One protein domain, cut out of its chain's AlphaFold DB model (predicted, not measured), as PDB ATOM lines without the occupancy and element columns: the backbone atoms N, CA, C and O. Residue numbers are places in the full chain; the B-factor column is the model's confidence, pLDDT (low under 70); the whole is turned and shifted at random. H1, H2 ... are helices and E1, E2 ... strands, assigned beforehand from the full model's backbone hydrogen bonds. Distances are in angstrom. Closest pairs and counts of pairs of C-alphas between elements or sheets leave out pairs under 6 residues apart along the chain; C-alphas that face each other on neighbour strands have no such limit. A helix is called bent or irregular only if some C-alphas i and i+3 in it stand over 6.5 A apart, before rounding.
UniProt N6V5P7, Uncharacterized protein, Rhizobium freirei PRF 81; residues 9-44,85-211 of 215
ATOM      1  N   LYS A   9      -8.395  40.072 -10.288       95.62
ATOM      2  CA  LYS A   9      -7.421  38.998 -10.523       95.62
ATOM      3  C   LYS A   9      -6.522  38.796  -9.302       95.62
ATOM      4  O   LYS A   9      -6.465  37.695  -8.781       95.62
ATOM      5  N   LEU A  10      -5.893  39.865  -8.809       95.44
ATOM      6  CA  LEU A  10      -5.036  39.803  -7.622       95.44
ATOM      7  C   LEU A  10      -5.812  39.325  -6.387       95.44
ATOM      8  O   LEU A  10      -5.329  38.494  -5.629       95.44
ATOM      9  N   ARG A  11      -7.053  39.797  -6.214       95.88
ATOM     10  CA  ARG A  11      -7.935  39.342  -5.133       95.88
ATOM     11  C   ARG A  11      -8.176  37.838  -5.208       95.88
ATOM     12  O   ARG A  11      -8.038  37.159  -4.200       95.88
ATOM     13  N   LYS A  12      -8.508  37.324  -6.395       96.00
ATOM     14  CA  LYS A  12      -8.689  35.887  -6.624       96.00
ATOM     15  C   LYS A  12      -7.410  35.110  -6.291       96.00
ATOM     16  O   LYS A  12      -7.482  34.167  -5.514       96.00
ATOM     17  N   ASN A  13      -6.261  35.569  -6.782       96.25
ATOM     18  CA  ASN A  13      -4.965  34.941  -6.525       96.25
ATOM     19  C   ASN A  13      -4.624  34.874  -5.024       96.25
ATOM     20  O   ASN A  13      -4.096  33.866  -4.567       96.25
ATOM     21  N   ILE A  14      -4.952  35.915  -4.248       96.38
ATOM     22  CA  ILE A  14      -4.784  35.911  -2.784       96.38
ATOM     23  C   ILE A  14      -5.696  34.862  -2.135       96.38
ATOM     24  O   ILE A  14      -5.244  34.078  -1.302       96.38
ATOM     25  N   LEU A  15      -6.972  34.814  -2.531       94.69
ATOM     26  CA  LEU A  15      -7.938  33.850  -1.990       94.69
ATOM     27  C   LEU A  15      -7.542  32.396  -2.289       94.69
ATOM     28  O   LEU A  15      -7.686  31.525  -1.432       94.69
ATOM     29  N   GLU A  16      -7.015  32.152  -3.486       92.81
ATOM     30  CA  GLU A  16      -6.533  30.843  -3.944       92.81
ATOM     31  C   GLU A  16      -5.117  30.513  -3.435       92.81
ATOM     32  O   GLU A  16      -4.624  29.415  -3.680       92.81
ATOM     33  N   ARG A  17      -4.492  31.423  -2.670       89.31
ATOM     34  CA  ARG A  17      -3.128  31.306  -2.122       89.31
ATOM     35  C   ARG A  17      -2.036  31.196  -3.191       89.31
ATOM     36  O   ARG A  17      -0.931  30.749  -2.900       89.31
ATOM     37  N   GLU A  18      -2.318  31.626  -4.417       91.75
ATOM     38  CA  GLU A  18      -1.288  31.798  -5.438       91.75
ATOM     39  C   GLU A  18      -0.389  32.981  -5.064       91.75
ATOM     40  O   GLU A  18       0.832  32.877  -5.085       91.75
ATOM     41  N   GLU A  19      -0.984  34.098  -4.650       95.56
ATOM     42  CA  GLU A  19      -0.244  35.261  -4.164       95.56
ATOM     43  C   GLU A  19      -0.431  35.431  -2.659       95.56
ATOM     44  O   GLU A  19      -1.503  35.203  -2.104       95.56
ATOM     45  N   CYS A  20       0.639  35.835  -1.987       96.69
ATOM     46  CA  CYS A  20       0.685  36.020  -0.548       96.69
ATOM     47  C   CYS A  20       1.073  37.455  -0.212       96.69
ATOM     48  O   CYS A  20       1.771  38.129  -0.969       96.69
ATOM     49  N   ILE A  21       0.637  37.906   0.959       98.50
ATOM     50  CA  ILE A  21       1.005  39.206   1.518       98.50
ATOM     51  C   ILE A  21       2.174  38.983   2.482       98.50
ATOM     52  O   ILE A  21       2.110  38.100   3.339       98.50
ATOM     53  N   GLY A  22       3.229  39.784   2.386       98.50
ATOM     54  CA  GLY A  22       4.309  39.803   3.366       98.50
ATOM     55  C   GLY A  22       4.638  41.207   3.846       98.50
ATOM     56  O   GLY A  22       4.449  42.196   3.135       98.50
ATOM     57  N   PHE A  23       5.121  41.272   5.082       98.81
ATOM     58  CA  PHE A  23       5.554  42.495   5.739       98.81
ATOM     59  C   PHE A  23       7.076  42.572   5.749       98.81
ATOM     60  O   PHE A  23       7.737  41.676   6.273       98.81
ATOM     61  N   PHE A  24       7.628  43.653   5.210       98.81
ATOM     62  CA  PHE A  24       9.065  43.887   5.170       98.81
ATOM     63  C   PHE A  24       9.443  45.103   6.013       98.81
ATOM     64  O   PHE A  24       8.806  46.153   5.925       98.81
ATOM     65  N   VAL A  25      10.518  44.968   6.786       98.81
ATOM     66  CA  VAL A  25      11.199  46.066   7.474       98.81
ATOM     67  C   VAL A  25      12.554  46.264   6.816       98.81
ATOM     68  O   VAL A  25      13.359  45.331   6.791       98.81
ATOM     69  N   HIS A  26      12.803  47.458   6.284       98.62
ATOM     70  CA  HIS A  26      14.060  47.811   5.622       98.62
ATOM     71  C   HIS A  26      14.398  49.277   5.865       98.62
ATOM     72  O   HIS A  26      13.582  50.158   5.579       98.62
ATOM     73  N   SER A  27      15.605  49.543   6.367       98.00
ATOM     74  CA  SER A  27      16.099  50.901   6.632       98.00
ATOM     75  C   SER A  27      15.149  51.708   7.526       98.00
ATOM     76  O   SER A  27      14.857  52.868   7.233       98.00
ATOM     77  N   GLY A  28      14.589  51.084   8.565       97.56
ATOM     78  CA  GLY A  28      13.626  51.708   9.477       97.56
ATOM     79  C   GLY A  28      12.237  51.979   8.881       97.56
ATOM     80  O   GLY A  28      11.426  52.628   9.534       97.56
ATOM     81  N   ASN A  29      11.948  51.501   7.667       98.19
ATOM     82  CA  ASN A  29      10.662  51.677   6.989       98.19
ATOM     83  C   ASN A  29       9.904  50.350   6.865       98.19
ATOM     84  O   ASN A  29      10.505  49.275   6.878       98.19
ATOM     85  N   TYR A  30       8.584  50.449   6.699       98.44
ATOM     86  CA  TYR A  30       7.668  49.315   6.592       98.44
ATOM     87  C   TYR A  30       7.069  49.209   5.192       98.44
ATOM     88  O   TYR A  30       6.639  50.212   4.622       98.44
ATOM     89  N   TYR A  31       6.984  47.990   4.666       98.56
ATOM     90  CA  TYR A  31       6.452  47.728   3.332       98.56
ATOM     91  C   TYR A  31       5.529  46.513   3.350       98.56
ATOM     92  O   TYR A  31       5.893  45.462   3.879       98.56
ATOM     93  N   TRP A  32       4.365  46.636   2.714       98.69
ATOM     94  CA  TRP A  32       3.552  45.481   2.352       98.69
ATOM     95  C   TRP A  32       3.841  45.090   0.917       98.69
ATOM     96  O   TRP A  32       3.672  45.905   0.011       98.69
ATOM     97  N   ILE A  33       4.248  43.843   0.716       98.44
ATOM     98  CA  ILE A  33       4.493  43.278  -0.607       98.44
ATOM     99  C   ILE A  33       3.497  42.151  -0.839       98.44
ATOM    100  O   ILE A  33       3.350  41.266   0.002       98.44
ATOM    101  N   VAL A  34       2.832  42.187  -1.986       98.31
ATOM    102  CA  VAL A  34       2.018  41.092  -2.502       98.31
ATOM    103  C   VAL A  34       2.729  40.498  -3.708       98.31
ATOM    104  O   VAL A  34       3.036  41.207  -4.671       98.31
ATOM    105  N   ASP A  35       3.027  39.210  -3.644       97.38
ATOM    106  CA  ASP A  35       3.726  38.492  -4.710       97.38
ATOM    107  C   ASP A  35       3.456  36.984  -4.599       97.38
ATOM    108  O   ASP A  35       2.793  36.524  -3.667       97.38
ATOM    109  N   TRP A  36       3.967  36.209  -5.548       95.31
ATOM    110  CA  TRP A  36       3.916  34.752  -5.526       95.31
ATOM    111  C   TRP A  36       4.594  34.190  -4.266       95.31
ATOM    112  O   TRP A  36       5.671  34.650  -3.890       95.31
ATOM    113  N   GLU A  37       4.003  33.173  -3.628       94.06
ATOM    114  CA  GLU A  37       4.484  32.613  -2.349       94.06
ATOM    115  C   GLU A  37       5.988  32.273  -2.370       94.06
ATOM    116  O   GLU A  37       6.730  32.612  -1.449       94.06
ATOM    117  N   ALA A  38       6.473  31.681  -3.466       92.12
ATOM    118  CA  ALA A  38       7.879  31.314  -3.592       92.12
ATOM    119  C   ALA A  38       8.816  32.533  -3.583       92.12
ATOM    120  O   ALA A  38       9.935  32.420  -3.089       92.12
ATOM    121  N   HIS A  39       8.380  33.705  -4.066       95.50
ATOM    122  CA  HIS A  39       9.194  34.926  -4.106       95.50
ATOM    123  C   HIS A  39       9.556  35.472  -2.719       95.50
ATOM    124  O   HIS A  39      10.425  36.339  -2.624       95.50
ATOM    125  N   PHE A  40       8.983  34.938  -1.641       95.88
ATOM    126  CA  PHE A  40       9.402  35.257  -0.276       95.88
ATOM    127  C   PHE A  40      10.611  34.433   0.204       95.88
ATOM    128  O   PHE A  40      11.177  34.751   1.249       95.88
ATOM    129  N   ASN A  41      11.087  33.443  -0.569       95.00
ATOM    130  CA  ASN A  41      12.369  32.776  -0.311       95.00
ATOM    131  C   ASN A  41      13.514  33.797  -0.282       95.00
ATOM    132  O   ASN A  41      13.769  34.487  -1.278       95.00
ATOM    133  N   LEU A  42      14.250  33.875   0.829       96.94
ATOM    134  CA  LEU A  42      15.382  34.798   0.901       96.94
ATOM    135  C   LEU A  42      16.584  34.302   0.089       96.94
ATOM    136  O   LEU A  42      17.257  35.128  -0.522       96.94
ATOM    137  N   ASP A  43      16.828  32.991   0.016       97.06
ATOM    138  CA  ASP A  43      17.881  32.396  -0.811       97.06
ATOM    139  C   ASP A  43      17.335  31.256  -1.684       97.06
ATOM    140  O   ASP A  43      17.394  30.069  -1.353       97.06
ATOM    141  N   GLN A  44      16.817  31.619  -2.858       95.19
ATOM    142  CA  GLN A  44      16.318  30.645  -3.825       95.19
ATOM    143  C   GLN A  44      17.438  29.749  -4.368       95.19
ATOM    144  O   GLN A  44      17.161  28.625  -4.781       95.19
ATOM    145  N   LEU A  85      17.432  37.593  -1.855       96.50
ATOM    146  CA  LEU A  85      16.776  38.821  -1.426       96.50
ATOM    147  C   LEU A  85      17.535  39.464  -0.274       96.50
ATOM    148  O   LEU A  85      17.074  39.463   0.868       96.50
ATOM    149  N   THR A  86      18.731  39.960  -0.574       97.44
ATOM    150  CA  THR A  86      19.591  40.616   0.413       97.44
ATOM    151  C   THR A  86      19.095  42.019   0.757       97.44
ATOM    152  O   THR A  86      18.188  42.555   0.117       97.44
ATOM    153  N   TYR A  87      19.713  42.623   1.774       97.88
ATOM    154  CA  TYR A  87      19.436  43.999   2.186       97.88
ATOM    155  C   TYR A  87      19.570  44.983   1.012       97.88
ATOM    156  O   TYR A  87      18.745  45.875   0.830       97.88
ATOM    157  N   GLU A  88      20.601  44.801   0.194       97.62
ATOM    158  CA  GLU A  88      20.960  45.676  -0.920       97.62
ATOM    159  C   GLU A  88      20.003  45.499  -2.104       97.62
ATOM    160  O   GLU A  88      19.627  46.473  -2.752       97.62
ATOM    161  N   LEU A  89      19.567  44.261  -2.356       97.00
ATOM    162  CA  LEU A  89      18.726  43.905  -3.502       97.00
ATOM    163  C   LEU A  89      17.225  44.070  -3.234       97.00
ATOM    164  O   LEU A  89      16.429  44.041  -4.172       97.00
ATOM    165  N   PHE A  90      16.816  44.275  -1.978       97.56
ATOM    166  CA  PHE A  90      15.405  44.435  -1.625       97.56
ATOM    167  C   PHE A  90      14.729  45.590  -2.374       97.56
ATOM    168  O   PHE A  90      13.606  45.437  -2.847       97.56
ATOM    169  N   THR A  91      15.401  46.737  -2.510       96.69
ATOM    170  CA  THR A  91      14.818  47.896  -3.210       96.69
ATOM    171  C   THR A  91      14.591  47.603  -4.691       96.69
ATOM    172  O   THR A  91      13.519  47.903  -5.205       96.69
ATOM    173  N   GLN A  92      15.535  46.914  -5.341       96.56
ATOM    174  CA  GLN A  92      15.379  46.450  -6.720       96.56
ATOM    175  C   GLN A  92      14.191  45.487  -6.861       96.56
ATOM    176  O   GLN A  92      13.403  45.631  -7.787       96.56
ATOM    177  N   TYR A  93      14.025  44.542  -5.930       97.00
ATOM    178  CA  TYR A  93      12.870  43.641  -5.916       97.00
ATOM    179  C   TYR A  93      11.543  44.393  -5.740       97.00
ATOM    180  O   TYR A  93      10.615  44.198  -6.519       97.00
ATOM    181  N   ARG A  94      11.462  45.282  -4.743       96.69
ATOM    182  CA  ARG A  94      10.275  46.098  -4.440       96.69
ATOM    183  C   ARG A  94       9.835  46.934  -5.646       96.69
ATOM    184  O   ARG A  94       8.640  47.042  -5.938       96.69
ATOM    185  N   ASP A  95      10.806  47.536  -6.325       95.44
ATOM    186  CA  ASP A  95      10.571  48.441  -7.450       95.44
ATOM    187  C   ASP A  95      10.394  47.689  -8.781       95.44
ATOM    188  O   ASP A  95       9.975  48.290  -9.772       95.44
ATOM    189  N   GLY A  96      10.630  46.373  -8.785       92.31
ATOM    190  CA  GLY A  96      10.417  45.476  -9.914       92.31
ATOM    191  C   GLY A  96       8.949  45.294 -10.318       92.31
ATOM    192  O   GLY A  96       8.006  45.879  -9.758       92.31
ATOM    193  N   GLN A  97       8.754  44.462 -11.336       90.25
ATOM    194  CA  GLN A  97       7.456  44.121 -11.912       90.25
ATOM    195  C   GLN A  97       6.703  43.055 -11.110       90.25
ATOM    196  O   GLN A  97       5.470  43.096 -11.080       90.25
ATOM    197  N   SER A  98       7.399  42.109 -10.467       87.88
ATOM    198  CA  SER A  98       6.723  41.027  -9.730       87.88
ATOM    199  C   SER A  98       6.065  41.529  -8.442       87.88
ATOM    200  O   SER A  98       4.883  41.255  -8.193       87.88
ATOM    201  N   ALA A  99       6.814  42.314  -7.662       95.12
ATOM    202  CA  ALA A  99       6.412  42.797  -6.352       95.12
ATOM    203  C   ALA A  99       5.337  43.882  -6.463       95.12
ATOM    204  O   ALA A  99       5.524  44.929  -7.096       95.12
ATOM    205  N   LYS A 100       4.206  43.659  -5.797       97.19
ATOM    206  CA  LYS A 100       3.097  44.612  -5.745       97.19
ATOM    207  C   LYS A 100       3.087  45.255  -4.364       97.19
ATOM    208  O   LYS A 100       2.775  44.604  -3.372       97.19
ATOM    209  N   VAL A 101       3.471  46.520  -4.291       97.88
ATOM    210  CA  VAL A 101       3.608  47.267  -3.039       97.88
ATOM    211  C   VAL A 101       2.257  47.870  -2.678       97.88
ATOM    212  O   VAL A 101       1.719  48.669  -3.442       97.88
ATOM    213  N   ALA A 102       1.707  47.503  -1.525       97.94
ATOM    214  CA  ALA A 102       0.465  48.067  -1.006       97.94
ATOM    215  C   ALA A 102       0.739  48.952   0.215       97.94
ATOM    216  O   ALA A 102       1.714  48.765   0.945       97.94
ATOM    217  N   ASN A 103      -0.147  49.912   0.472       97.56
ATOM    218  CA  ASN A 103      -0.177  50.600   1.759       97.56
ATOM    219  C   ASN A 103      -1.189  49.925   2.705       97.56
ATOM    220  O   ASN A 103      -2.037  49.135   2.283       97.56
ATOM    221  N   THR A 104      -1.095  50.233   4.000       98.06
ATOM    222  CA  THR A 104      -1.970  49.643   5.023       98.06
ATOM    223  C   THR A 104      -3.452  49.953   4.788       98.06
ATOM    224  O   THR A 104      -4.280  49.070   4.993       98.06
ATOM    225  N   GLU A 105      -3.805  51.168   4.355       97.50
ATOM    226  CA  GLU A 105      -5.209  51.561   4.142       97.50
ATOM    227  C   GLU A 105      -5.859  50.797   2.987       97.50
ATOM    228  O   GLU A 105      -7.009  50.365   3.094       97.50
ATOM    229  N   LEU A 106      -5.109  50.570   1.907       97.94
ATOM    230  CA  LEU A 106      -5.545  49.758   0.780       97.94
ATOM    231  C   LEU A 106      -5.811  48.322   1.235       97.94
ATOM    232  O   LEU A 106      -6.896  47.798   0.995       97.94
ATOM    233  N   LEU A 107      -4.859  47.703   1.943       98.25
ATOM    234  CA  LEU A 107      -5.055  46.349   2.463       98.25
ATOM    235  C   LEU A 107      -6.222  46.274   3.446       98.25
ATOM    236  O   LEU A 107      -6.970  45.305   3.405       98.25
ATOM    237  N   ARG A 108      -6.427  47.294   4.287       97.75
ATOM    238  CA  ARG A 108      -7.552  47.343   5.231       97.75
ATOM    239  C   ARG A 108      -8.887  47.415   4.501       97.75
ATOM    240  O   ARG A 108      -9.790  46.638   4.801       97.75
ATOM    241  N   THR A 109      -8.996  48.311   3.524       96.25
ATOM    242  CA  THR A 109     -10.197  48.453   2.690       96.25
ATOM    243  C   THR A 109     -10.528  47.132   2.005       96.25
ATOM    244  O   THR A 109     -11.667  46.681   2.029       96.25
ATOM    245  N   GLU A 110      -9.520  46.460   1.457       96.06
ATOM    246  CA  GLU A 110      -9.675  45.202   0.724       96.06
ATOM    247  C   GLU A 110      -9.907  43.991   1.631       96.06
ATOM    248  O   GLU A 110     -10.581  43.030   1.248       96.06
ATOM    249  N   PHE A 111      -9.395  44.035   2.859       97.31
ATOM    250  CA  PHE A 111      -9.649  43.000   3.849       97.31
ATOM    251  C   PHE A 111     -11.140  42.919   4.186       97.31
ATOM    252  O   PHE A 111     -11.693  41.819   4.241       97.31
ATOM    253  N   PHE A 112     -11.788  44.081   4.318       96.56
ATOM    254  CA  PHE A 112     -13.183  44.225   4.736       96.56
ATOM    255  C   PHE A 112     -14.173  44.534   3.603       96.56
ATOM    256  O   PHE A 112     -15.348  44.755   3.883       96.56
ATOM    257  N   ASN A 113     -13.732  44.559   2.341       93.69
ATOM    258  CA  ASN A 113     -14.566  44.962   1.197       93.69
ATOM    259  C   ASN A 113     -15.826  44.100   0.987       93.69
ATOM    260  O   ASN A 113     -16.773  44.536   0.339       93.69
ATOM    261  N   ASP A 114     -15.811  42.880   1.507       91.25
ATOM    262  CA  ASP A 114     -16.805  41.833   1.316       91.25
ATOM    263  C   ASP A 114     -17.344  41.306   2.650       91.25
ATOM    264  O   ASP A 114     -17.874  40.195   2.703       91.25
ATOM    265  N   ASP A 115     -17.178  42.088   3.719       95.12
ATOM    266  CA  ASP A 115     -17.857  41.846   4.984       95.12
ATOM    267  C   ASP A 115     -19.233  42.520   4.970       95.12
ATOM    268  O   ASP A 115     -19.344  43.749   4.931       95.12
ATOM    269  N   HIS A 116     -20.288  41.713   5.043       92.44
ATOM    270  CA  HIS A 116     -21.673  42.152   5.182       92.44
ATOM    271  C   HIS A 116     -22.194  41.938   6.619       92.44
ATOM    272  O   HIS A 116     -23.401  41.987   6.865       92.44
ATOM    273  N   GLY A 117     -21.282  41.754   7.583       90.62
ATOM    274  CA  GLY A 117     -21.548  41.539   9.009       90.62
ATOM    275  C   GLY A 117     -21.100  40.162   9.515       90.62
ATOM    276  O   GLY A 117     -21.109  39.908  10.723       90.62
ATOM    277  N   GLU A 118     -20.687  39.272   8.616       95.44
ATOM    278  CA  GLU A 118     -20.262  37.907   8.911       95.44
ATOM    279  C   GLU A 118     -18.934  37.846   9.673       95.44
ATOM    280  O   GLU A 118     -18.737  36.937  10.486       95.44
ATOM    281  N   PHE A 119     -18.028  38.806   9.470       96.00
ATOM    282  CA  PHE A 119     -16.719  38.794  10.126       96.00
ATOM    283  C   PHE A 119     -16.867  38.932  11.645       96.00
ATOM    284  O   PHE A 119     -16.256  38.173  12.394       96.00
ATOM    285  N   GLY A 120     -17.750  39.812  12.121       94.44
ATOM    286  CA  GLY A 120     -18.011  39.956  13.557       94.44
ATOM    287  C   GLY A 120     -18.616  38.692  14.189       94.44
ATOM    288  O   GLY A 120     -18.418  38.415  15.374       94.44
ATOM    289  N   HIS A 121     -19.344  37.879  13.414       95.31
ATOM    290  CA  HIS A 121     -19.777  36.560  13.876       95.31
ATOM    291  C   HIS A 121     -18.610  35.567  13.919       95.31
ATOM    292  O   HIS A 121     -18.410  34.930  14.951       95.31
ATOM    293  N   MET A 122     -17.795  35.507  12.862       95.69
ATOM    294  CA  MET A 122     -16.583  34.683  12.827       95.69
ATOM    295  C   MET A 122     -15.632  34.991  13.991       95.69
ATOM    296  O   MET A 122     -15.150  34.062  14.631       95.69
ATOM    297  N   SER A 123     -15.405  36.267  14.318       94.69
ATOM    298  CA  SER A 123     -14.553  36.672  15.448       94.69
ATOM    299  C   SER A 123     -15.015  36.023  16.755       94.69
ATOM    300  O   SER A 123     -14.219  35.421  17.469       94.69
ATOM    301  N   ARG A 124     -16.327  36.044  17.028       94.25
ATOM    302  CA  ARG A 124     -16.910  35.411  18.222       94.25
ATOM    303  C   ARG A 124     -16.784  33.889  18.205       94.25
ATOM    304  O   ARG A 124     -16.510  33.302  19.246       94.25
ATOM    305  N   LEU A 125     -16.979  33.248  17.051       95.31
ATOM    306  CA  LEU A 125     -16.790  31.799  16.916       95.31
ATOM    307  C   LEU A 125     -15.339  31.400  17.212       95.31
ATOM    308  O   LEU A 125     -15.093  30.424  17.917       95.31
ATOM    309  N   VAL A 126     -14.378  32.182  16.717       94.69
ATOM    310  CA  VAL A 126     -12.953  31.973  16.988       94.69
ATOM    311  C   VAL A 126     -12.641  32.157  18.471       94.69
ATOM    312  O   VAL A 126     -11.986  31.300  19.056       94.69
ATOM    313  N   GLU A 127     -13.149  33.209  19.110       93.88
ATOM    314  CA  GLU A 127     -12.983  33.420  20.553       93.88
ATOM    315  C   GLU A 127     -13.564  32.268  21.383       93.88
ATOM    316  O   GLU A 127     -12.924  31.806  22.330       93.88
ATOM    317  N   GLN A 128     -14.754  31.775  21.024       95.00
ATOM    318  CA  GLN A 128     -15.389  30.636  21.694       95.00
ATOM    319  C   GLN A 128     -14.579  29.351  21.531       95.00
ATOM    320  O   GLN A 128     -14.424  28.597  22.494       95.00
ATOM    321  N   TYR A 129     -14.028  29.111  20.342       93.88
ATOM    322  CA  TYR A 129     -13.119  27.996  20.117       93.88
ATOM    323  C   TYR A 129     -11.864  28.113  20.986       93.88
ATOM    324  O   TYR A 129     -11.532  27.177  21.707       93.88
ATOM    325  N   LEU A 130     -11.197  29.267  20.975       92.56
ATOM    326  CA  LEU A 130      -9.950  29.465  21.720       92.56
ATOM    327  C   LEU A 130     -10.156  29.415  23.238       92.56
ATOM    328  O   LEU A 130      -9.290  28.927  23.958       92.56
ATOM    329  N   SER A 131     -11.301  29.896  23.724       94.69
ATOM    330  CA  SER A 131     -11.588  29.973  25.161       94.69
ATOM    331  C   SER A 131     -12.184  28.683  25.722       94.69
ATOM    332  O   SER A 131     -11.897  28.313  26.859       94.69
ATOM    333  N   PHE A 132     -13.042  28.014  24.949       95.50
ATOM    334  CA  PHE A 132     -13.890  26.920  25.438       95.50
ATOM    335  C   PHE A 132     -13.789  25.640  24.602       95.50
ATOM    336  O   PHE A 132     -14.487  24.672  24.894       95.50
ATOM    337  N   GLY A 133     -12.978  25.620  23.542       92.81
ATOM    338  CA  GLY A 133     -12.874  24.481  22.626       92.81
ATOM    339  C   GLY A 133     -14.142  24.232  21.806       92.81
ATOM    340  O   GLY A 133     -14.318  23.135  21.282       92.81
ATOM    341  N   THR A 134     -15.052  25.211  21.710       94.75
ATOM    342  CA  THR A 134     -16.293  25.066  20.933       94.75
ATOM    343  C   THR A 134     -15.969  25.010  19.437       94.75
ATOM    344  O   THR A 134     -15.411  25.979  18.923       94.75
ATOM    345  N   PRO A 135     -16.289  23.916  18.716       92.94
ATOM    346  CA  PRO A 135     -15.970  23.798  17.297       92.94
ATOM    347  C   PRO A 135     -16.628  24.898  16.460       92.94
ATOM    348  O   PRO A 135     -17.781  25.259  16.694       92.94
ATOM    349  N   ILE A 136     -15.912  25.386  15.446       93.69
ATOM    350  CA  ILE A 136     -16.505  26.262  14.429       93.69
ATOM    351  C   ILE A 136     -17.424  25.405  13.542       93.69
ATOM    352  O   ILE A 136     -16.950  24.386  13.032       93.69
ATOM    353  N   PRO A 137     -18.698  25.790  13.329       95.56
ATOM    354  CA  PRO A 137     -19.595  25.024  12.467       95.56
ATOM    355  C   PRO A 137     -19.106  24.985  11.011       95.56
ATOM    356  O   PRO A 137     -18.452  25.918  10.534       95.56
ATOM    357  N   GLU A 138     -19.415  23.899  10.304       95.06
ATOM    358  CA  GLU A 138     -18.859  23.593   8.978       95.06
ATOM    359  C   GLU A 138     -19.141  24.694   7.943       95.06
ATOM    360  O   GLU A 138     -18.256  25.070   7.169       95.06
ATOM    361  N   GLU A 139     -20.331  25.295   7.987       95.88
ATOM    362  CA  GLU A 139     -20.740  26.371   7.084       95.88
ATOM    363  C   GLU A 139     -19.853  27.628   7.193       95.88
ATOM    364  O   GLU A 139     -19.733  28.394   6.234       95.88
ATOM    365  N   TRP A 140     -19.158  27.806   8.322       95.81
ATOM    366  CA  TRP A 140     -18.269  28.938   8.584       95.81
ATOM    367  C   TRP A 140     -16.809  28.677   8.185       95.81
ATOM    368  O   TRP A 140     -16.017  29.621   8.095       95.81
ATOM    369  N   ILE A 141     -16.426  27.431   7.888       93.38
ATOM    370  CA  ILE A 141     -15.035  27.071   7.556       93.38
ATOM    371  C   ILE A 141     -14.549  27.813   6.305       93.38
ATOM    372  O   ILE A 141     -13.413  28.294   6.272       93.38
ATOM    373  N   SER A 142     -15.412  27.962   5.296       93.88
ATOM    374  CA  SER A 142     -15.083  28.675   4.056       93.88
ATOM    375  C   SER A 142     -14.751  30.152   4.308       93.88
ATOM    376  O   SER A 142     -13.743  30.660   3.810       93.88
ATOM    377  N   LEU A 143     -15.533  30.829   5.159       96.00
ATOM    378  CA  LEU A 143     -15.276  32.207   5.566       96.00
ATOM    379  C   LEU A 143     -13.979  32.319   6.373       96.00
ATOM    380  O   LEU A 143     -13.184  33.227   6.131       96.00
ATOM    381  N   ARG A 144     -13.715  31.377   7.286       95.00
ATOM    382  CA  ARG A 144     -12.453  31.330   8.041       95.00
ATOM    383  C   ARG A 144     -11.257  31.208   7.096       95.00
ATOM    384  O   ARG A 144     -10.295  31.960   7.231       95.00
ATOM    385  N   ALA A 145     -11.321  30.293   6.127       93.88
ATOM    386  CA  ALA A 145     -10.267  30.088   5.133       93.88
ATOM    387  C   ALA A 145     -10.032  31.344   4.279       93.88
ATOM    388  O   ALA A 145      -8.883  31.715   4.026       93.88
ATOM    389  N   LYS A 146     -11.114  32.028   3.896       95.44
ATOM    390  CA  LYS A 146     -11.083  33.311   3.191       95.44
ATOM    391  C   LYS A 146     -10.395  34.394   4.024       95.44
ATOM    392  O   LYS A 146      -9.458  35.014   3.530       95.44
ATOM    393  N   ILE A 147     -10.782  34.593   5.283       96.44
ATOM    394  CA  ILE A 147     -10.134  35.573   6.173       96.44
ATOM    395  C   ILE A 147      -8.652  35.229   6.343       96.44
ATOM    396  O   ILE A 147      -7.795  36.091   6.160       96.44
ATOM    397  N   PHE A 148      -8.337  33.954   6.587       95.50
ATOM    398  CA  PHE A 148      -6.960  33.488   6.693       95.50
ATOM    399  C   PHE A 148      -6.151  33.801   5.430       95.50
ATOM    400  O   PHE A 148      -5.021  34.263   5.550       95.50
ATOM    401  N   SER A 149      -6.693  33.593   4.227       95.31
ATOM    402  CA  SER A 149      -5.979  33.878   2.969       95.31
ATOM    403  C   SER A 149      -5.579  35.352   2.819       95.31
ATOM    404  O   SER A 149      -4.533  35.650   2.254       95.31
ATOM    405  N   LYS A 150      -6.364  36.268   3.400       96.94
ATOM    406  CA  LYS A 150      -6.115  37.712   3.365       96.94
ATOM    407  C   LYS A 150      -5.098  38.189   4.414       96.94
ATOM    408  O   LYS A 150      -4.743  39.365   4.401       96.94
ATOM    409  N   LEU A 151      -4.652  37.336   5.339       97.81
ATOM    410  CA  LEU A 151      -3.637  37.676   6.348       97.81
ATOM    411  C   LEU A 151      -2.216  37.542   5.791       97.81
ATOM    412  O   LEU A 151      -1.985  36.692   4.923       97.81
ATOM    413  N   PRO A 152      -1.240  38.309   6.310       98.06
ATOM    414  CA  PRO A 152       0.128  38.171   5.856       98.06
ATOM    415  C   PRO A 152       0.692  36.800   6.230       98.06
ATOM    416  O   PRO A 152       0.365  36.218   7.265       98.06
ATOM    417  N   LYS A 153       1.543  36.277   5.351       97.56
ATOM    418  CA  LYS A 153       2.162  34.952   5.461       97.56
ATOM    419  C   LYS A 153       3.640  35.005   5.767       97.56
ATOM    420  O   LYS A 153       4.162  34.017   6.268       97.56
ATOM    421  N   PHE A 154       4.272  36.148   5.519       98.44
ATOM    422  CA  PHE A 154       5.703  36.343   5.684       98.44
ATOM    423  C   PHE A 154       5.995  37.633   6.443       98.44
ATOM    424  O   PHE A 154       5.351  38.662   6.221       98.44
ATOM    425  N   TYR A 155       7.008  37.579   7.295       98.75
ATOM    426  CA  TYR A 155       7.617  38.723   7.954       98.75
ATOM    427  C   TYR A 155       9.118  38.686   7.692       98.75
ATOM    428  O   TYR A 155       9.788  37.710   8.021       98.75
ATOM    429  N   VAL A 156       9.658  39.754   7.117       98.75
ATOM    430  CA  VAL A 156      11.081  39.873   6.796       98.75
ATOM    431  C   VAL A 156      11.598  41.165   7.398       98.75
ATOM    432  O   VAL A 156      11.151  42.252   7.046       98.75
ATOM    433  N   ASN A 157      12.555  41.073   8.310       98.75
ATOM    434  CA  ASN A 157      13.161  42.237   8.934       98.75
ATOM    435  C   ASN A 157      14.651  42.267   8.626       98.75
ATOM    436  O   ASN A 157      15.438  41.565   9.261       98.75
ATOM    437  N   TYR A 158      15.022  43.101   7.662       98.62
ATOM    438  CA  TYR A 158      16.402  43.305   7.247       98.62
ATOM    439  C   TYR A 158      17.259  43.922   8.347       98.62
ATOM    440  O   TYR A 158      18.394  43.498   8.554       98.62
ATOM    441  N   ASP A 159      16.693  44.871   9.087       98.44
ATOM    442  CA  ASP A 159      17.406  45.618  10.121       98.44
ATOM    443  C   ASP A 159      17.793  44.717  11.308       98.44
ATOM    444  O   ASP A 159      18.813  44.934  11.962       98.44
ATOM    445  N   ARG A 160      17.002  43.668  11.568       98.12
ATOM    446  CA  ARG A 160      17.221  42.691  12.649       98.12
ATOM    447  C   ARG A 160      17.634  41.300  12.169       98.12
ATOM    448  O   ARG A 160      17.870  40.439  13.011       98.12
ATOM    449  N   LYS A 161      17.717  41.077  10.854       98.50
ATOM    450  CA  LYS A 161      17.977  39.772  10.220       98.50
ATOM    451  C   LYS A 161      17.017  38.668  10.692       98.50
ATOM    452  O   LYS A 161      17.449  37.582  11.079       98.50
ATOM    453  N   LEU A 162      15.715  38.964  10.681       98.38
ATOM    454  CA  LEU A 162      14.654  38.018  11.057       98.38
ATOM    455  C   LEU A 162      13.804  37.633   9.848       98.38
ATOM    456  O   LEU A 162      13.441  38.492   9.044       98.38
ATOM    457  N   PHE A 163      13.431  36.363   9.770       98.56
ATOM    458  CA  PHE A 163      12.506  35.822   8.784       98.56
ATOM    459  C   PHE A 163      11.471  34.931   9.476       98.56
ATOM    460  O   PHE A 163      11.828  33.909  10.049       98.56
ATOM    461  N   MET A 164      10.190  35.280   9.409       98.06
ATOM    462  CA  MET A 164       9.118  34.427   9.925       98.06
ATOM    463  C   MET A 164       8.118  34.118   8.828       98.06
ATOM    464  O   MET A 164       7.872  34.952   7.951       98.06
ATOM    465  N   HIS A 165       7.480  32.959   8.915       97.19
ATOM    466  CA  HIS A 165       6.327  32.648   8.083       97.19
ATOM    467  C   HIS A 165       5.275  31.847   8.841       97.19
ATOM    468  O   HIS A 165       5.563  31.165   9.818       97.19
ATOM    469  N   MET A 166       4.047  31.919   8.332       94.38
ATOM    470  CA  MET A 166       2.887  31.155   8.810       94.38
ATOM    471  C   MET A 166       2.460  30.070   7.809       94.38
ATOM    472  O   MET A 166       1.366  29.512   7.912       94.38
ATOM    473  N   VAL A 167       3.285  29.807   6.787       92.62
ATOM    474  CA  VAL A 167       3.011  28.782   5.771       92.62
ATOM    475  C   VAL A 167       3.440  27.420   6.295       92.62
ATOM    476  O   VAL A 167       4.633  27.141   6.366       92.62
ATOM    477  N   ARG A 168       2.459  26.586   6.640       87.69
ATOM    478  CA  ARG A 168       2.679  25.249   7.196       87.69
ATOM    479  C   ARG A 168       3.120  24.245   6.140       87.69
ATOM    480  O   ARG A 168       2.703  24.317   4.983       87.69
ATOM    481  N   GLY A 169       3.927  23.269   6.555       86.56
ATOM    482  CA  GLY A 169       4.374  22.169   5.690       86.56
ATOM    483  C   GLY A 169       5.408  22.586   4.637       86.56
ATOM    484  O   GLY A 169       5.726  21.810   3.732       86.56
ATOM    485  N   ARG A 170       5.939  23.806   4.746       86.50
ATOM    486  CA  ARG A 170       7.011  24.345   3.913       86.50
ATOM    487  C   ARG A 170       8.126  24.831   4.823       86.50
ATOM    488  O   ARG A 170       7.857  25.576   5.749       86.50
ATOM    489  N   SER A 171       9.363  24.456   4.511       90.94
ATOM    490  CA  SER A 171      10.532  24.869   5.294       90.94
ATOM    491  C   SER A 171      11.202  26.106   4.690       90.94
ATOM    492  O   SER A 171      12.323  26.028   4.180       90.94
ATOM    493  N   TYR A 172      10.496  27.237   4.670       94.62
ATOM    494  CA  TYR A 172      11.035  28.504   4.155       94.62
ATOM    495  C   TYR A 172      12.234  28.993   4.990       94.62
ATOM    496  O   TYR A 172      13.198  29.548   4.461       94.62
ATOM    497  N   GLU A 173      12.210  28.715   6.290       94.94
ATOM    498  CA  GLU A 173      13.277  28.961   7.255       94.94
ATOM    499  C   GLU A 173      14.580  28.204   6.944       94.94
ATOM    500  O   GLU A 173      15.655  28.647   7.347       94.94
ATOM    501  N   ALA A 174      14.523  27.109   6.178       94.00
ATOM    502  CA  ALA A 174      15.709  26.340   5.791       94.00
ATOM    503  C   ALA A 174      16.538  27.008   4.677       94.00
ATOM    504  O   ALA A 174      17.693  26.637   4.453       94.00
ATOM    505  N   VAL A 175      15.964  27.982   3.965       94.69
ATOM    506  CA  VAL A 175      16.575  28.648   2.800       94.69
ATOM    507  C   VAL A 175      16.713  30.157   3.016       94.69
ATOM    508  O   VAL A 175      16.591  30.964   2.093       94.69
ATOM    509  N   ILE A 176      16.986  30.548   4.261       96.88
ATOM    510  CA  ILE A 176      17.277  31.933   4.640       96.88
ATOM    511  C   ILE A 176      18.736  32.317   4.346       96.88
ATOM    512  O   ILE A 176      19.604  31.473   4.092       96.88
ATOM    513  N   LEU A 177      19.013  33.619   4.391       97.50
ATOM    514  CA  LEU A 177      20.361  34.166   4.236       97.50
ATOM    515  C   LEU A 177      21.254  33.801   5.430       97.50
ATOM    516  O   LEU A 177      20.786  33.610   6.552       97.50
ATOM    517  N   ASP A 178      22.562  33.739   5.199       95.94
ATOM    518  CA  ASP A 178      23.515  33.395   6.254       95.94
ATOM    519  C   ASP A 178      23.516  34.437   7.384       95.94
ATOM    520  O   ASP A 178      23.505  35.650   7.154       95.94
ATOM    521  N   GLY A 179      23.525  33.953   8.628       96.75
ATOM    522  CA  GLY A 179      23.485  34.795   9.826       96.75
ATOM    523  C   GLY A 179      22.113  35.401  10.145       96.75
ATOM    524  O   GLY A 179      22.044  36.295  10.988       96.75
ATOM    525  N   TRP A 180      21.046  34.946   9.482       98.19
ATOM    526  CA  TRP A 180      19.665  35.294   9.820       98.19
ATOM    527  C   TRP A 180      19.045  34.279  10.775       98.19
ATOM    528  O   TRP A 180      19.441  33.114  10.810       98.19
ATOM    529  N   TRP A 181      18.040  34.726  11.525       98.06
ATOM    530  CA  TRP A 181      17.159  33.844  12.282       98.06
ATOM    531  C   TRP A 181      15.858  33.625  11.512       98.06
ATOM    532  O   TRP A 181      15.233  34.598  11.085       98.06
ATOM    533  N   GLY A 182      15.465  32.362  11.339       97.38
ATOM    534  CA  GLY A 182      14.267  31.966  10.607       97.38
ATOM    535  C   GLY A 182      13.378  31.028  11.417       97.38
ATOM    536  O   GLY A 182      13.912  30.143  12.086       97.38
ATOM    537  N   ALA A 183      12.054  31.184  11.339       96.88
ATOM    538  CA  ALA A 183      11.112  30.250  11.964       96.88
ATOM    539  C   ALA A 183       9.721  30.217  11.296       96.88
ATOM    540  O   ALA A 183       9.180  31.254  10.903       96.88
ATOM    541  N   GLU A 184       9.102  29.032  11.274       95.94
ATOM    542  CA  GLU A 184       7.655  28.862  11.083       95.94
ATOM    543  C   GLU A 184       6.950  29.197  12.411       95.94
ATOM    544  O   GLU A 184       6.887  28.362  13.316       95.94
ATOM    545  N   CYS A 185       6.499  30.441  12.596       93.69
ATOM    546  CA  CYS A 185       5.895  30.877  13.858       93.69
ATOM    547  C   CYS A 185       5.042  32.145  13.729       93.69
ATOM    548  O   CYS A 185       5.161  32.906  12.765       93.69
ATOM    549  N   ASP A 186       4.214  32.382  14.752       95.31
ATOM    550  CA  ASP A 186       3.411  33.596  14.879       95.31
ATOM    551  C   ASP A 186       4.298  34.841  15.039       95.31
ATOM    552  O   ASP A 186       5.082  34.968  15.985       95.31
ATOM    553  N   PHE A 187       4.137  35.780  14.107       97.12
ATOM    554  CA  PHE A 187       4.867  37.042  14.051       97.12
ATOM    555  C   PHE A 187       3.980  38.284  14.217       97.12
ATOM    556  O   PHE A 187       4.467  39.398  14.021       97.12
ATOM    557  N   GLU A 188       2.701  38.145  14.579       97.19
ATOM    558  CA  GLU A 188       1.747  39.263  14.670       97.19
ATOM    559  C   GLU A 188       2.283  40.419  15.515       97.19
ATOM    560  O   GLU A 188       2.267  41.588  15.121       97.19
ATOM    561  N   HIS A 189       2.820  40.064  16.682       95.88
ATOM    562  CA  HIS A 189       3.350  40.990  17.671       95.88
ATOM    563  C   HIS A 189       4.566  41.782  17.163       95.88
ATOM    564  O   HIS A 189       4.913  42.809  17.742       95.88
ATOM    565  N   MET A 190       5.198  41.335  16.073       97.69
ATOM    566  CA  MET A 190       6.313  42.026  15.423       97.69
ATOM    567  C   MET A 190       5.857  43.103  14.430       97.69
ATOM    568  O   MET A 190       6.677  43.916  13.995       97.69
ATOM    569  N   ILE A 191       4.571  43.118  14.068       98.38
ATOM    570  CA  ILE A 191       3.976  44.110  13.173       98.38
ATOM    571  C   ILE A 191       3.380  45.238  14.028       98.38
ATOM    572  O   ILE A 191       2.538  44.969  14.897       98.38
ATOM    573  N   PRO A 192       3.783  46.506  13.799       97.94
ATOM    574  CA  PRO A 192       3.245  47.643  14.539       97.94
ATOM    575  C   PRO A 192       1.722  47.716  14.442       97.94
ATOM    576  O   PRO A 192       1.160  47.504  13.369       97.94
ATOM    577  N   ASN A 193       1.058  48.101  15.534       96.94
ATOM    578  CA  ASN A 193      -0.406  48.209  15.585       96.94
ATOM    579  C   ASN A 193      -0.970  49.097  14.462       96.94
ATOM    580  O   ASN A 193      -1.999  48.772  13.880       96.94
ATOM    581  N   SER A 194      -0.263  50.174  14.097       96.44
ATOM    582  CA  SER A 194      -0.632  51.072  12.992       96.44
ATOM    583  C   SER A 194      -0.669  50.388  11.621       96.44
ATOM    584  O   SER A 194      -1.314  50.898  10.708       96.44
ATOM    585  N   HIS A 195       0.003  49.246  11.467       98.25
ATOM    586  CA  HIS A 195       0.080  48.494  10.221       98.25
ATOM    587  C   HIS A 195      -0.807  47.250  10.187       98.25
ATOM    588  O   HIS A 195      -0.999  46.706   9.101       98.25
ATOM    589  N   ARG A 196      -1.404  46.829  11.307       98.19
ATOM    590  CA  ARG A 196      -2.310  45.670  11.352       98.19
ATOM    591  C   ARG A 196      -3.626  45.984  10.638       98.19
ATOM    592  O   ARG A 196      -4.582  46.485  11.225       98.19
ATOM    593  N   TYR A 197      -3.663  45.729   9.334       98.25
ATOM    594  CA  TYR A 197      -4.806  46.053   8.474       98.25
ATOM    595  C   TYR A 197      -6.028  45.158   8.725       98.25
ATOM    596  O   TYR A 197      -7.137  45.513   8.344       98.25
ATOM    597  N   TRP A 198      -5.827  44.014   9.376       98.06
ATOM    598  CA  TRP A 198      -6.872  43.073   9.776       98.06
ATOM    599  C   TRP A 198      -7.491  43.410  11.136       98.06
ATOM    600  O   TRP A 198      -8.296  42.639  11.637       98.06
ATOM    601  N   VAL A 199      -7.118  44.525  11.766       96.62
ATOM    602  CA  VAL A 199      -7.756  44.986  13.004       96.62
ATOM    603  C   VAL A 199      -8.732  46.095  12.644       96.62
ATOM    604  O   VAL A 199      -8.341  47.119  12.075       96.62
ATOM    605  N   ARG A 200     -10.016  45.893  12.954       90.62
ATOM    606  CA  ARG A 200     -11.063  46.893  12.683       90.62
ATOM    607  C   ARG A 200     -11.217  47.879  13.834       90.62
ATOM    608  O   ARG A 200     -11.426  49.068  13.617       90.62
ATOM    609  N   ASN A 201     -11.168  47.371  15.057       88.25
ATOM    610  CA  ASN A 201     -11.340  48.116  16.298       88.25
ATOM    611  C   ASN A 201     -10.799  47.266  17.460       88.25
ATOM    612  O   ASN A 201     -10.258  46.185  17.249       88.25
ATOM    613  N   THR A 202     -10.968  47.728  18.699       85.31
ATOM    614  CA  THR A 202     -10.464  47.034  19.897       85.31
ATOM    615  C   THR A 202     -11.130  45.683  20.191       85.31
ATOM    616  O   THR A 202     -10.736  45.032  21.152       85.31
ATOM    617  N   ARG A 203     -12.178  45.296  19.456       84.88
ATOM    618  CA  ARG A 203     -12.931  44.045  19.645       84.88
ATOM    619  C   ARG A 203     -12.771  43.058  18.493       84.88
ATOM    620  O   ARG A 203     -13.172  41.915  18.633       84.88
ATOM    621  N   GLU A 204     -12.259  43.506  17.356       91.69
ATOM    622  CA  GLU A 204     -12.219  42.714  16.131       91.69
ATOM    623  C   GLU A 204     -10.786  42.676  15.608       91.69
ATOM    624  O   GLU A 204     -10.367  43.535  14.820       91.69
ATOM    625  N   ASP A 205     -10.059  41.665  16.086       94.44
ATOM    626  CA  ASP A 205      -8.733  41.277  15.618       94.44
ATOM    627  C   ASP A 205      -8.815  39.921  14.913       94.44
ATOM    628  O   ASP A 205      -8.982  38.864  15.527       94.44
ATOM    629  N   PHE A 206      -8.703  39.957  13.589       96.56
ATOM    630  CA  PHE A 206      -8.841  38.761  12.771       96.56
ATOM    631  C   PHE A 206      -7.570  37.911  12.702       96.56
ATOM    632  O   PHE A 206      -7.601  36.877  12.035       96.56
ATOM    633  N   TRP A 207      -6.480  38.263  13.400       96.31
ATOM    634  CA  TRP A 207      -5.297  37.399  13.469       96.31
ATOM    635  C   TRP A 207      -5.598  36.049  14.117       96.31
ATOM    636  O   TRP A 207      -5.042  35.026  13.720       96.31
ATOM    637  N   ALA A 208      -6.535  36.023  15.068       93.69
ATOM    638  CA  ALA A 208      -6.871  34.838  15.849       93.69
ATOM    639  C   ALA A 208      -7.273  33.618  14.991       93.69
ATOM    640  O   ALA A 208      -7.106  32.481  15.434       93.69
ATOM    641  N   VAL A 209      -7.722  33.827  13.743       93.81
ATOM    642  CA  VAL A 209      -8.028  32.751  12.776       93.81
ATOM    643  C   VAL A 209      -6.804  31.903  12.389       93.81
ATOM    644  O   VAL A 209      -6.966  30.861  11.757       93.81
ATOM    645  N   THR A 210      -5.583  32.332  12.721       91.75
ATOM    646  CA  THR A 210      -4.341  31.585  12.452       91.75
ATOM    647  C   THR A 210      -4.097  30.440  13.439       91.75
ATOM    648  O   THR A 210      -3.357  29.509  13.120       91.75
ATOM    649  N   ASN A 211      -4.760  30.455  14.601       85.38
ATOM    650  CA  ASN A 211      -4.574  29.476  15.679       85.38
ATOM    651  C   ASN A 211      -5.222  28.107  15.410       85.38
ATOM    652  O   ASN A 211      -5.226  27.238  16.279       85.38
TER     653      ASN A 211
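What this domain is: This is residues 9 to 44 and 85 to 211 of the 215 residues of an uncharacterized protein of Rhizobium freirei PRF 81 (UniProt N6V5P7). A twisted sheet of six strands forms one end of an elongated body, with the short helices H2, H3 and H7 on one of its faces. At the other end H5, H6 and H8 cluster at wide angles, H8 packing on both H5 and H6. The 163 printed residues hold eight helices and seven strands, in the order H1 E1 E2 H2 H3 E3 H4 H5 H6 E4 E5 H7 E6 E7 H8. The mixed sheet runs E3 E2 E1 E4 E5 E6, and the class is mixed, helices and strands. The whole is compact, with a radius of gyration of the C-alphas of 16.1 A and spans of 46 by 29 by 28 A.

Where its parts are: Find C-alpha 19 at (-0.244, 35.261, -4.164); from there E1, residues 19 to 26, runs 21.4 A. E2, residues 29 to 36, covers 22.1 A. The other sheet strands are E3, 100 to 102, E4, 154 to 157, E5, 162 to 165, and E6, 181 to 184. Look for H1 at residues 9 to 15, H2 at 37 to 40, H3 at 90 to 95, H4 at 104 to 111 and H7 at 172 to 175. H5, residues 118 to 132, spans 20.8 A and H6, 138 to 149, 17.5 A. E7 is residues 199 to 201, and H8, 206 to 211, ends at C-alpha 211, (-4.574, 29.476, 15.679).

How they stand to each other: Start at the hairpin E1 and E2, antiparallel, with N 22 and O 33 2.8 A apart. E3 is antiparallel to E2, N 34 to O 100 2.8 A. E4 is parallel to E1, N 25 to O 156 2.8 A. E4 and E5 form a hairpin, N 155 to O 164 2.8 A. E6 is parallel to E5, N 163 to O 181 2.8 A; E5, H7, E6 are a strand-helix-strand unit, two parallel neighbours with a helix between, its crossover right-handed. H7 lies over E6, height 7.5 A. H1 lies over E1 and runs across the strands, at 68 degrees on the local plane. H4 only grazes the sheet with residues 104 to 107. H8 touches H6, about perpendicular at 73 degrees, closest C-alphas Phe 148 and Val 209, 6.2 A, and H5 at a steep tilt of 40 degrees, closest Val 126 and Val 209, 6.5 A. E7 pairs with no named strand. H6 is irregular, only just: C-alphas 139 and 142 are 6.8 A apart. Every O i to N i+4 pair is within hydrogen-bond range in H1, H3 and H4; H5 has 10 of 11, H6 6 of 8, and H8 0 of 2 but 3 of 3 O i to N i+3 pairs, while H2 and H7 are too short for an i+4 pair.

The domain as a whole: The two C-alphas farthest apart, of Glu 88 and Thr 134, are 47.9 A apart. Residues 45 to 84 are not printed; C-alphas 44 and 85 are 8.5 A apart across the cut. E6 to E7 is a long link, residues 185 to 198. No printed residue is under 70 in pLDDT.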